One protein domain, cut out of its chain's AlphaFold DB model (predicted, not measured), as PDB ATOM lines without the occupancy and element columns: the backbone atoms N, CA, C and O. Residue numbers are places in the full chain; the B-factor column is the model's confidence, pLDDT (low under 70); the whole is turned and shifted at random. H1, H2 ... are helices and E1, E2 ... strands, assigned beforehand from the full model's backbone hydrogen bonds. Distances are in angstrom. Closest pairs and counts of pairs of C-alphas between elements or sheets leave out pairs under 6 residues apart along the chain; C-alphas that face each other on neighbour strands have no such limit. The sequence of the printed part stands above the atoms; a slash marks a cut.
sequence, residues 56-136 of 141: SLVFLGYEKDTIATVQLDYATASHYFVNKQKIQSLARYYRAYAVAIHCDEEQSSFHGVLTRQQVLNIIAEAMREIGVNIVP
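AT A GLANCE: This is residues 56 to 136 of the 141 residues of an uncharacterized protein of Aliidiomarina sp. IM1326 (UniProt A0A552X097). What shape do these atoms make? A strongly twisted sheet of four strands has the long helix H2 along E3 over one face, and H1 packs steeply tilted on H2 and grazes the sheet. What builds it? The 81 printed residues include two named helices and four named strands, along the chain E1 E2 H1 E3 H2 E4; the sheet is mixed, its order is E2 E1 E3 E4, and the class is mixed, helices and strands. How large is it? It is compact, with a radius of gyration of the C-alphas of 12.2 A and spans of 36 by 25 by 19 A.

HOW THE PARTS SIT: How do the strands pair? The inner strand E1, residues 56 to 60, is antiparallel to E2, residues 66 to 72, and they form a hairpin; N 57 and O 70 are 2.8 A apart, within hydrogen-bond range. E1 is also antiparallel to E3, residues 98 to 103, with N 58 and O 100 at 2.8 A. E3 is parallel to the edge strand E4, residues 133 to 135, with N 99 and O 133 at 2.8 A. Where are the helices? H2, residues 116 to 129, is on one face of the sheet, making two layers, a helix over a sheet, at a height over the sheet of 9.3 A; it runs along the strands, at 4 degrees to E3 on the local plane. It is over E3 and only just not over E1, with 9 of its 14 C-alphas falling on E3 and 2 on E1. H1, residues 84 to 93, only grazes the sheet with residues 87 to 91. Do the helices meet? H2 touches H1 with residues 122 to 127 alone, at a steep tilt of 53 degrees, the same way; the closest C-alphas, of Lys 84 and Ala 126, are 5.0 A apart. In H1 and H2 every O i to N i+4 pair is within hydrogen-bond range. Which units do they form? E3, H2 and E4 form a strand-helix-strand unit, two parallel neighbour strands with a helix between along the chain; E2, H1 and E3 form a split one, with E1 between its strands in the sheet. Both crossovers are right-handed.

IN THESE COORDINATES: Where does the sheet begin and end? E1 begins at C-alpha 56, (243.632, 236.359, 249.753), and E4 ends at C-alpha 135, (250.340, 230.758, 240.260). How long are the longer elements? H2 measures 20.3 A from first to last C-alpha, E2 and E3 each 16.7 A, and H1 14.2 A.

THE WHOLE: What sets the largest distance? The two C-alphas farthest apart, of Glu 63 and His 111, are 36.1 A apart. Which links are long? Those from E2 to H1 and from E3 to H2 are long, and the printed part has no cut. Where is confidence low? The pLDDT is under 70 at residues 74 to 80, residues 105 to 113 and residue 136.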
ATOM      1  N   SER A  56     242.583 235.350 249.880       79.69
ATOM      2  CA  SER A  56     243.632 236.359 249.753       79.69
ATOM      3  C   SER A  56     244.283 236.280 248.375       79.69
ATOM      4  O   SER A  56     244.719 235.221 247.939       79.69
ATOM      5  N   LEU A  57     244.376 237.411 247.681       83.25
ATOM      6  CA  LEU A  57     245.162 237.557 246.463       83.25
ATOM      7  C   LEU A  57     246.558 238.046 246.818       83.25
ATOM      8  O   LEU A  57     246.717 239.150 247.338       83.25
ATOM      9  N   VAL A  58     247.564 237.251 246.491       86.44
ATOM     10  CA  VAL A  58     248.970 237.618 246.621       86.44
ATOM     11  C   VAL A  58     249.467 238.039 245.246       86.44
ATOM     12  O   VAL A  58     249.621 237.214 244.348       86.44
ATOM     13  N   PHE A  59     249.685 239.337 245.068       87.44
ATOM     14  CA  PHE A  59     250.237 239.917 243.850       87.44
ATOM     15  C   PHE A  59     251.753 239.763 243.848       87.44
ATOM     16  O   PHE A  59     252.430 240.169 244.795       87.44
ATOM     17  N   LEU A  60     252.275 239.189 242.769       85.44
ATOM     18  CA  LEU A  60     253.682 238.864 242.601       85.44
ATOM     19  C   LEU A  60     254.320 239.739 241.525       85.44
ATOM     20  O   LEU A  60     253.725 239.980 240.466       85.44
ATOM     21  N   GLY A  61     255.544 240.180 241.790       85.44
ATOM     22  CA  GLY A  61     256.393 240.874 240.836       85.44
ATOM     23  C   GLY A  61     257.054 239.935 239.843       85.44
ATOM     24  O   GLY A  61     256.867 238.715 239.860       85.44
ATOM     25  N   TYR A  62     257.832 240.520 238.933       84.38
ATOM     26  CA  TYR A  62     258.553 239.763 237.908       84.38
ATOM     27  C   TYR A  62     259.563 238.779 238.517       84.38
ATOM     28  O   TYR A  62     259.733 237.673 238.007       84.38
ATOM     29  N   GLU A  63     260.173 239.138 239.650       84.62
ATOM     30  CA  GLU A  63     261.107 238.278 240.386       84.62
ATOM     31  C   GLU A  63     260.393 237.270 241.303       84.62
ATOM     32  O   GLU A  63     261.041 236.544 242.054       84.62
ATOM     33  N   LYS A  64     259.057 237.172 241.201       74.94
ATOM     34  CA  LYS A  64     258.176 236.360 242.061       74.94
ATOM     35  C   LYS A  64     258.202 236.777 243.533       74.94
ATOM     36  O   LYS A  64     257.784 236.012 244.399       74.94
ATOM     37  N   ASP A  65     258.658 237.989 243.810       83.06
ATOM     38  CA  ASP A  65     258.532 238.649 245.095       83.06
ATOM     39  C   ASP A  65     257.076 239.058 245.345       83.06
ATOM     40  O   ASP A  65     256.335 239.409 244.424       83.06
ATOM     41  N   THR A  66     256.638 238.993 246.600       84.00
ATOM     42  CA  THR A  66     255.308 239.472 246.978       84.00
ATOM     43  C   THR A  66     255.293 240.995 246.995       84.00
ATOM     44  O   THR A  66     255.927 241.614 247.843       84.00
ATOM     45  N   ILE A  67     254.512 241.589 246.094       83.94
ATOM     46  CA  ILE A  67     254.296 243.039 246.035       83.94
ATOM     47  C   ILE A  67     253.222 243.451 247.042       83.94
ATOM     48  O   ILE A  67     253.367 244.440 247.755       83.94
ATOM     49  N   ALA A  68     252.113 242.711 247.073       82.38
ATOM     50  CA  ALA A  68     250.978 243.023 247.929       82.38
ATOM     51  C   ALA A  68     250.138 241.778 248.202       82.38
ATOM     52  O   ALA A  68     250.007 240.908 247.345       82.38
ATOM     53  N   THR A  69     249.504 241.741 249.370       83.50
ATOM     54  CA  THR A  69     248.462 240.763 249.691       83.50
ATOM     55  C   THR A  69     247.159 241.508 249.929       83.50
ATOM     56  O   THR A  69     247.119 242.443 250.723       83.50
ATOM     57  N   VAL A  70     246.094 241.124 249.232       79.12
ATOM     58  CA  VAL A  70     244.766 241.730 249.360       79.12
ATOM     59  C   VAL A  70     243.766 240.658 249.742       79.12
ATOM     60  O   VAL A  70     243.576 239.695 249.007       79.12
ATOM     61  N   GLN A  71     243.096 240.848 250.871       78.62
ATOM     62  CA  GLN A  71     242.008 239.975 251.296       78.62
ATOM     63  C   GLN A  71     240.719 240.394 250.590       78.62
ATOM     64  O   GLN A  71     240.396 241.583 250.524       78.62
ATOM     65  N   LEU A  72     240.011 239.420 250.023       75.12
ATOM     66  CA  LEU A  72     238.744 239.645 249.343       75.12
ATOM     67  C   LEU A  72     237.585 239.326 250.279       75.12
ATOM     68  O   LEU A  72     237.525 238.257 250.888       75.12
ATOM     69  N   ASP A  73     236.632 240.250 250.328       71.19
ATOM     70  CA  ASP A  73     235.359 240.053 251.010       71.19
ATOM     71  C   ASP A  73     234.302 239.596 249.994       71.19
ATOM     72  O   ASP A  73     234.262 240.040 248.843       71.19
ATOM     73  N   TYR A  74     233.438 238.688 250.422       68.12
ATOM     74  CA  TYR A  74     232.400 238.051 249.621       68.12
ATOM     75  C   TYR A  74     230.995 238.243 250.226       68.12
ATOM     76  O   TYR A  74     230.007 237.852 249.600       68.12
ATOM     77  N   ALA A  75     230.890 238.855 251.415       56.47
ATOM     78  CA  ALA A  75     229.646 238.977 252.174       56.47
ATOM     79  C   ALA A  75     228.955 240.345 252.029       56.47
ATOM     80  O   ALA A  75     227.736 240.415 252.166       56.47
ATOM     81  N   THR A  76     229.667 241.428 251.692       53.59
ATOM     82  CA  THR A  76     229.049 242.754 251.467       53.59
ATOM     83  C   THR A  76     229.797 243.581 250.419       53.59
ATOM     84  O   THR A  76     230.949 243.294 250.105       53.59
ATOM     85  N   ALA A  77     229.147 244.613 249.859       56.81
ATOM     86  CA  ALA A  77     229.714 245.546 248.873       56.81
ATOM     87  C   ALA A  77     230.804 246.462 249.473       56.81
ATOM     88  O   ALA A  77     230.736 247.687 249.390       56.81
ATOM     89  N   SER A  78     231.820 245.868 250.092       61.69
ATOM     90  CA  SER A  78     232.991 246.560 250.599       61.69
ATOM     91  C   SER A  78     233.884 247.034 249.448       61.69
ATOM     92  O   SER A  78     233.716 246.678 248.267       61.69
ATOM     93  N   HIS A  79     234.884 247.849 249.779       58.16
ATOM     94  CA  HIS A  79     235.888 248.285 248.808       58.16
ATOM     95  C   HIS A  79     236.588 247.097 248.125       58.16
ATOM     96  O   HIS A  79     236.879 247.198 246.934       58.16
ATOM     97  N   TYR A  80     236.707 245.958 248.815       64.50
ATOM     98  CA  TYR A  80     237.418 244.750 248.378       64.50
ATOM     99  C   TYR A  80     236.487 243.581 248.028       64.50
ATOM    100  O   TYR A  80     236.901 242.424 248.039       64.50
ATOM    101  N   PHE A  81     235.230 243.890 247.699       70.75
ATOM    102  CA  PHE A  81     234.269 242.904 247.217       70.75
ATOM    103  C   PHE A  81     234.787 242.157 245.977       70.75
ATOM    104  O   PHE A  81     235.317 242.794 245.058       70.75
ATOM    105  N   VAL A  82     234.574 240.835 245.931       75.81
ATOM    106  CA  VAL A  82     234.884 239.977 244.773       75.81
ATOM    107  C   VAL A  82     234.155 240.491 243.527       75.81
ATOM    108  O   VAL A  82     232.985 240.212 243.275       75.81
ATOM    109  N   ASN A  83     234.871 241.270 242.721       83.06
ATOM    110  CA  ASN A  83     234.380 241.854 241.485       83.06
ATOM    111  C   ASN A  83     235.509 241.887 240.457       83.06
ATOM    112  O   ASN A  83     236.593 242.411 240.718       83.06
ATOM    113  N   LYS A  84     235.219 241.383 239.260       86.31
ATOM    114  CA  LYS A  84     236.163 241.272 238.146       86.31
ATOM    115  C   LYS A  84     236.892 242.582 237.819       86.31
ATOM    116  O   LYS A  84     238.116 242.595 237.751       86.31
ATOM    117  N   GLN A  85     236.173 243.698 237.683       87.50
ATOM    118  CA  GLN A  85     236.764 244.999 237.334       87.50
ATOM    119  C   GLN A  85     237.674 245.535 238.446       87.50
ATOM    120  O   GLN A  85     238.729 246.111 238.168       87.50
ATOM    121  N   LYS A  86     237.297 245.320 239.712       85.38
ATOM    122  CA  LYS A  86     238.123 245.708 240.865       85.38
ATOM    123  C   LYS A  86     239.397 244.874 240.937       85.38
ATOM    124  O   LYS A  86     240.479 245.433 241.069       85.38
ATOM    125  N   ILE A  87     239.274 243.558 240.781       87.44
ATOM    126  CA  ILE A  87     240.399 242.617 240.754       87.44
ATOM    127  C   ILE A  87     241.394 243.000 239.645       87.44
ATOM    128  O   ILE A  87     242.596 243.089 239.893       87.44
ATOM    129  N   GLN A  88     240.896 243.332 238.451       90.38
ATOM    130  CA  GLN A  88     241.729 243.831 237.352       90.38
ATOM    131  C   GLN A  88     242.412 245.160 237.685       90.38
ATOM    132  O   GLN A  88     243.587 245.355 237.373       90.38
ATOM    133  N   SER A  89     241.686 246.085 238.317       89.31
ATOM    134  CA  SER A  89     242.233 247.382 238.731       89.31
ATOM    135  C   SER A  89     243.359 247.219 239.750       89.31
ATOM    136  O   SER A  89     244.390 247.871 239.614       89.31
ATOM    137  N   LEU A  90     243.206 246.304 240.714       87.12
ATOM    138  CA  LEU A  90     244.241 245.980 241.699       87.12
ATOM    139  C   LEU A  90     245.487 245.390 241.035       87.12
ATOM    140  O   LEU A  90     246.590 245.875 241.274       87.12
ATOM    141  N   ALA A  91     245.321 244.409 240.146       88.38
ATOM    142  CA  ALA A  91     246.444 243.803 239.432       88.38
ATOM    143  C   ALA A  91     247.241 244.833 238.615       88.38
ATOM    144  O   ALA A  91     248.470 244.837 238.641       88.38
ATOM    145  N   ARG A  92     246.546 245.755 237.933       88.81
ATOM    146  CA  ARG A  92     247.180 246.851 237.182       88.81
ATOM    147  C   ARG A  92     247.863 247.862 238.097       88.81
ATOM    148  O   ARG A  92     248.969 248.294 237.789       88.81
ATOM    149  N   TYR A  93     247.217 248.226 239.202       89.00
ATOM    150  CA  TYR A  93     247.760 249.165 240.183       89.00
ATOM    151  C   TYR A  93     249.087 248.662 240.760       89.00
ATOM    152  O   TYR A  93     250.075 249.391 240.748       89.00
ATOM    153  N   TYR A  94     249.133 247.390 241.163       87.00
ATOM    154  CA  TYR A  94     250.346 246.753 241.679       87.00
ATOM    155  C   TYR A  94     251.331 246.316 240.592       87.00
ATOM    156  O   TYR A  94     252.392 245.800 240.920       87.00
ATOM    157  N   ARG A  95     251.007 246.516 239.304       89.38
ATOM    158  CA  ARG A  95     251.803 246.031 238.163       89.38
ATOM    159  C   ARG A  95     252.163 244.547 238.309       89.38
ATOM    160  O   ARG A  95     253.294 244.145 238.047       89.38
ATOM    161  N   ALA A  96     251.197 243.753 238.763       87.94
ATOM    162  CA  ALA A  96     251.406 242.352 239.080       87.94
ATOM    163  C   ALA A  96     251.772 241.561 237.821       87.94
ATOM    164  O   ALA A  96     251.069 241.618 236.813       87.94
ATOM    165  N   TYR A  97     252.863 240.804 237.897       89.50
ATOM    166  CA  TYR A  97     253.239 239.839 236.870       89.50
ATOM    167  C   TYR A  97     252.425 238.550 237.012       89.50
ATOM    168  O   TYR A  97     251.986 237.955 236.025       89.50
ATOM    169  N   ALA A  98     252.198 238.135 238.259       88.38
ATOM    170  CA  ALA A  98     251.399 236.969 238.578       88.38
ATOM    171  C   ALA A  98     250.586 237.173 239.863       88.38
ATOM    172  O   ALA A  98     250.827 238.109 240.626       88.38
ATOM    173  N   VAL A  99     249.613 236.298 240.098       88.44
ATOM    174  CA  VAL A  99     248.772 236.281 241.297       88.44
ATOM    175  C   VAL A  99     248.690 234.866 241.842       88.44
ATOM    176  O   VAL A  99     248.350 233.947 241.104       88.44
ATOM    177  N   ALA A 100     248.967 234.694 243.131       86.12
ATOM    178  CA  ALA A 100     248.621 233.483 243.868       86.12
ATOM    179  C   ALA A 100     247.326 233.717 244.655       86.12
ATOM    180  O   ALA A 100     247.087 234.813 245.167       86.12
ATOM    181  N   ILE A 101     246.478 232.697 244.738       83.94
ATOM    182  CA  ILE A 101     245.179 232.776 245.413       83.94
ATOM    183  C   ILE A 101     245.255 231.897 246.648       83.94
ATOM    184  O   ILE A 101     245.296 230.689 246.494       83.94
ATOM    185  N   HIS A 102     245.246 232.492 247.835       78.38
ATOM    186  CA  HIS A 102     245.212 231.749 249.089       78.38
ATOM    187  C   HIS A 102     243.791 231.623 249.605       78.38
ATOM    188  O   HIS A 102     243.079 232.628 249.667       78.38
ATOM    189  N   CYS A 103     243.385 230.414 249.987       73.38
ATOM    190  CA  CYS A 103     242.119 230.187 250.675       73.38
ATOM    191  C   CYS A 103     242.367 229.781 252.124       73.38
ATOM    192  O   CYS A 103     243.205 228.930 252.400       73.38
ATOM    193  N   ASP A 104     241.600 230.356 253.038       70.06
ATOM    194  CA  ASP A 104     241.596 229.933 254.434       70.06
ATOM    195  C   ASP A 104     240.530 228.845 254.627       70.06
ATOM    196  O   ASP A 104     239.329 229.125 254.580       70.06
ATOM    197  N   GLU A 105     240.964 227.592 254.782       58.97
ATOM    198  CA  GLU A 105     240.066 226.441 254.958       58.97
ATOM    199  C   GLU A 105     239.405 226.396 256.340       58.97
ATOM    200  O   GLU A 105     238.350 225.776 256.489       58.97
ATOM    201  N   GLU A 106     239.976 227.072 257.345       55.88
ATOM    202  CA  GLU A 106     239.416 227.092 258.701       55.88
ATOM    203  C   GLU A 106     238.167 227.976 258.804       55.88
ATOM    204  O   GLU A 106     237.373 227.840 259.739       55.88
ATOM    205  N   GLN A 107     237.907 228.817 257.798       58.47
ATOM    206  CA  GLN A 107     236.621 229.488 257.635       58.47
ATOM    207  C   GLN A 107     235.596 228.523 257.019       58.47
ATOM    208  O   GLN A 107     235.088 228.717 255.915       58.47
ATOM    209  N   SER A 108     235.241 227.490 257.791       44.78
ATOM    210  CA  SER A 108     234.221 226.475 257.482       44.78
ATOM    211  C   SER A 108     232.819 227.047 257.222       44.78
ATOM    212  O   SER A 108     231.911 226.333 256.801       44.78
ATOM    213  N   SER A 109     232.628 228.339 257.481       52.81
ATOM    214  CA  SER A 109     231.344 229.029 257.445       52.81
ATOM    215  C   SER A 109     231.381 230.123 256.379       52.81
ATOM    216  O   SER A 109     231.399 231.319 256.669       52.81
ATOM    217  N   PHE A 110     231.429 229.705 255.113       56.09
ATOM    218  CA  PHE A 110     231.311 230.606 253.969       56.09
ATOM    219  C   PHE A 110     229.884 231.191 253.945       56.09
ATOM    220  O   PHE A 110     228.953 230.563 253.450       56.09
ATOM    221  N   HIS A 111     229.683 232.374 254.536       56.62
ATOM    222  CA  HIS A 111     228.356 232.993 254.720       56.62
ATOM    223  C   HIS A 111     227.975 234.047 253.664       56.62
ATOM    224  O   HIS A 111     227.011 234.788 253.848       56.62
ATOM    225  N   GLY A 112     228.717 234.154 252.563       60.50
ATOM    226  CA  GLY A 112     228.446 235.141 251.520       60.50
ATOM    227  C   GLY A 112     227.682 234.570 250.333       60.50
ATOM    228  O   GLY A 112     227.450 233.371 250.217       60.50
ATOM    229  N   VAL A 113     227.270 235.473 249.446       67.12
ATOM    230  CA  VAL A 113     226.336 235.188 248.339       67.12
ATOM    231  C   VAL A 113     226.968 234.315 247.248       67.12
ATOM    232  O   VAL A 113     226.266 233.646 246.495       67.12
ATOM    233  N   LEU A 114     228.297 234.333 247.150       71.81
ATOM    234  CA  LEU A 114     229.062 233.573 246.167       71.81
ATOM    235  C   LEU A 114     229.590 232.278 246.784       71.81
ATOM    236  O   LEU A 114     229.950 232.249 247.954       71.81
ATOM    237  N   THR A 115     229.697 231.216 245.995       75.75
ATOM    238  CA  THR A 115     230.401 229.990 246.390       75.75
ATOM    239  C   THR A 115     231.913 230.141 246.205       75.75
ATOM    240  O   THR A 115     232.371 230.941 245.385       75.75
ATOM    241  N   ARG A 116     232.710 229.314 246.899       75.12
ATOM    242  CA  ARG A 116     234.178 229.239 246.732       75.12
ATOM    243  C   ARG A 116     234.574 229.140 245.250       75.12
ATOM    244  O   ARG A 116     235.384 229.925 244.763       75.12
ATOM    245  N   GLN A 117     233.928 228.239 244.510       78.19
ATOM    246  CA  GLN A 117     234.193 228.043 243.083       78.19
ATOM    247  C   GLN A 117     233.833 229.271 242.238       78.19
ATOM    248  O   GLN A 117     234.547 229.600 241.295       78.19
ATOM    249  N   GLN A 118     232.739 229.967 242.561       82.12
ATOM    250  CA  GLN A 118     232.363 231.196 241.860       82.12
ATOM    251  C   GLN A 118     233.412 232.291 242.062       82.12
ATOM    252  O   GLN A 118     233.778 232.958 241.098       82.12
ATOM    253  N   VAL A 119     233.942 232.440 243.278       79.75
ATOM    254  CA  VAL A 119     235.015 233.402 243.567       79.75
ATOM    255  C   VAL A 119     236.280 233.068 242.772       79.75
ATOM    256  O   VAL A 119     236.807 233.941 242.081       79.75
ATOM    257  N   LEU A 120     236.720 231.804 242.792       82.94
ATOM    258  CA  LEU A 120     237.875 231.342 242.012       82.94
ATOM    259  C   LEU A 120     237.694 231.590 240.511       82.94
ATOM    260  O   LEU A 120     238.600 232.114 239.867       82.94
ATOM    261  N   ASN A 121     236.516 231.285 239.965       86.88
ATOM    262  CA  ASN A 121     236.211 231.521 238.556       86.88
ATOM    263  C   ASN A 121     236.263 233.016 238.206       86.88
ATOM    264  O   ASN A 121     236.846 233.376 237.186       86.88
ATOM    265  N   ILE A 122     235.713 233.894 239.056       87.06
ATOM    266  CA  ILE A 122     235.751 235.350 238.846       87.06
ATOM    267  C   ILE A 122     237.193 235.862 238.847       87.06
ATOM    268  O   ILE A 122     237.562 236.645 237.970       87.06
ATOM    269  N   ILE A 123     238.015 235.429 239.808       86.81
ATOM    270  CA  ILE A 123     239.433 235.811 239.878       86.81
ATOM    271  C   ILE A 123     240.169 235.301 238.637       86.81
ATOM    272  O   ILE A 123     240.904 236.059 238.001       86.81
ATOM    273  N   ALA A 124     239.945 234.040 238.267       88.94
ATOM    274  CA  ALA A 124     240.624 233.424 237.140       88.94
ATOM    275  C   ALA A 124     240.287 234.114 235.817       88.94
ATOM    276  O   ALA A 124     241.174 234.433 235.026       88.94
ATOM    277  N   GLU A 125     239.009 234.409 235.598       90.69
ATOM    278  CA  GLU A 125     238.551 235.151 234.433       90.69
ATOM    279  C   GLU A 125     239.116 236.577 234.414       90.69
ATOM    280  O   GLU A 125     239.605 237.026 233.376       90.69
ATOM    281  N   ALA A 126     239.119 237.264 235.561       90.81
ATOM    282  CA  ALA A 126     239.658 238.612 235.691       90.81
ATOM    283  C   ALA A 126     241.135 238.688 235.284       90.81
ATOM    284  O   ALA A 126     241.494 239.573 234.507       90.81
ATOM    285  N   MET A 127     241.960 237.763 235.785       91.12
ATOM    286  CA  MET A 127     243.404 237.703 235.522       91.12
ATOM    287  C   MET A 127     243.711 237.281 234.087       91.12
ATOM    288  O   MET A 127     244.543 237.904 233.424       91.12
ATOM    289  N   ARG A 128     242.976 236.286 233.572       90.31
ATOM    290  CA  ARG A 128     243.109 235.808 232.191       90.31
ATOM    291  C   ARG A 128     242.875 236.921 231.172       90.31
ATOM    292  O   ARG A 128     243.597 236.997 230.184       90.31
ATOM    293  N   GLU A 129     241.904 237.801 231.410       92.50
ATOM    294  CA  GLU A 129     241.608 238.921 230.504       92.50
ATOM    295  C   GLU A 129     242.690 239.998 230.447       92.50
ATOM    296  O   GLU A 129     242.805 240.698 229.444       92.50
ATOM    297  N   ILE A 130     243.474 240.149 231.512       91.50
ATOM    298  CA  ILE A 130     244.552 241.142 231.579       91.50
ATOM    299  C   ILE A 130     245.937 240.526 231.368       91.50
ATOM    300  O   ILE A 130     246.931 241.235 231.480       91.50
ATOM    301  N   GLY A 131     246.003 239.226 231.058       90.38
ATOM    302  CA  GLY A 131     247.253 238.510 230.809       90.38
ATOM    303  C   GLY A 131     248.137 238.341 232.046       90.38
ATOM    304  O   GLY A 131     249.348 238.203 231.902       90.38
ATOM    305  N   VAL A 132     247.559 238.370 233.251       89.88
ATOM    306  CA  VAL A 132     248.290 238.127 234.503       89.88
ATOM    307  C   VAL A 132     248.243 236.637 234.820       89.88
ATOM    308  O   VAL A 132     247.172 236.027 234.831       89.88
ATOM    309  N   ASN A 133     249.408 236.043 235.071       88.81
ATOM    310  CA  ASN A 133     249.510 234.610 235.333       88.81
ATOM    311  C   ASN A 133     248.952 234.266 236.713       88.81
ATOM    312  O   ASN A 133     249.212 234.968 237.685       88.81
ATOM    313  N   ILE A 134     248.236 233.151 236.818       86.69
ATOM    314  CA  ILE A 134     247.802 232.622 238.113       86.69
ATOM    315  C   ILE A 134     248.809 231.557 238.524       86.69
ATOM    316  O   ILE A 134     249.014 230.584 237.799       86.69
ATOM    317  N   VAL A 135     249.460 231.761 239.663       83.06
ATOM    318  CA  VAL A 135     250.340 230.758 240.260       83.06
ATOM    319  C   VAL A 135     249.470 229.861 241.138       83.06
ATOM    320  O   VAL A 135     248.714 230.395 241.954       83.06
ATOM    321  N   PRO A 136     249.525 228.527 240.970       63.84
ATOM    322  CA  PRO A 136     248.824 227.619 241.866       63.84
ATOM    323  C   PRO A 136     249.322 227.846 243.293       63.84
ATOM    324  O   PRO A 136     250.525 227.997 243.518       63.84
TER     325      PRO A 136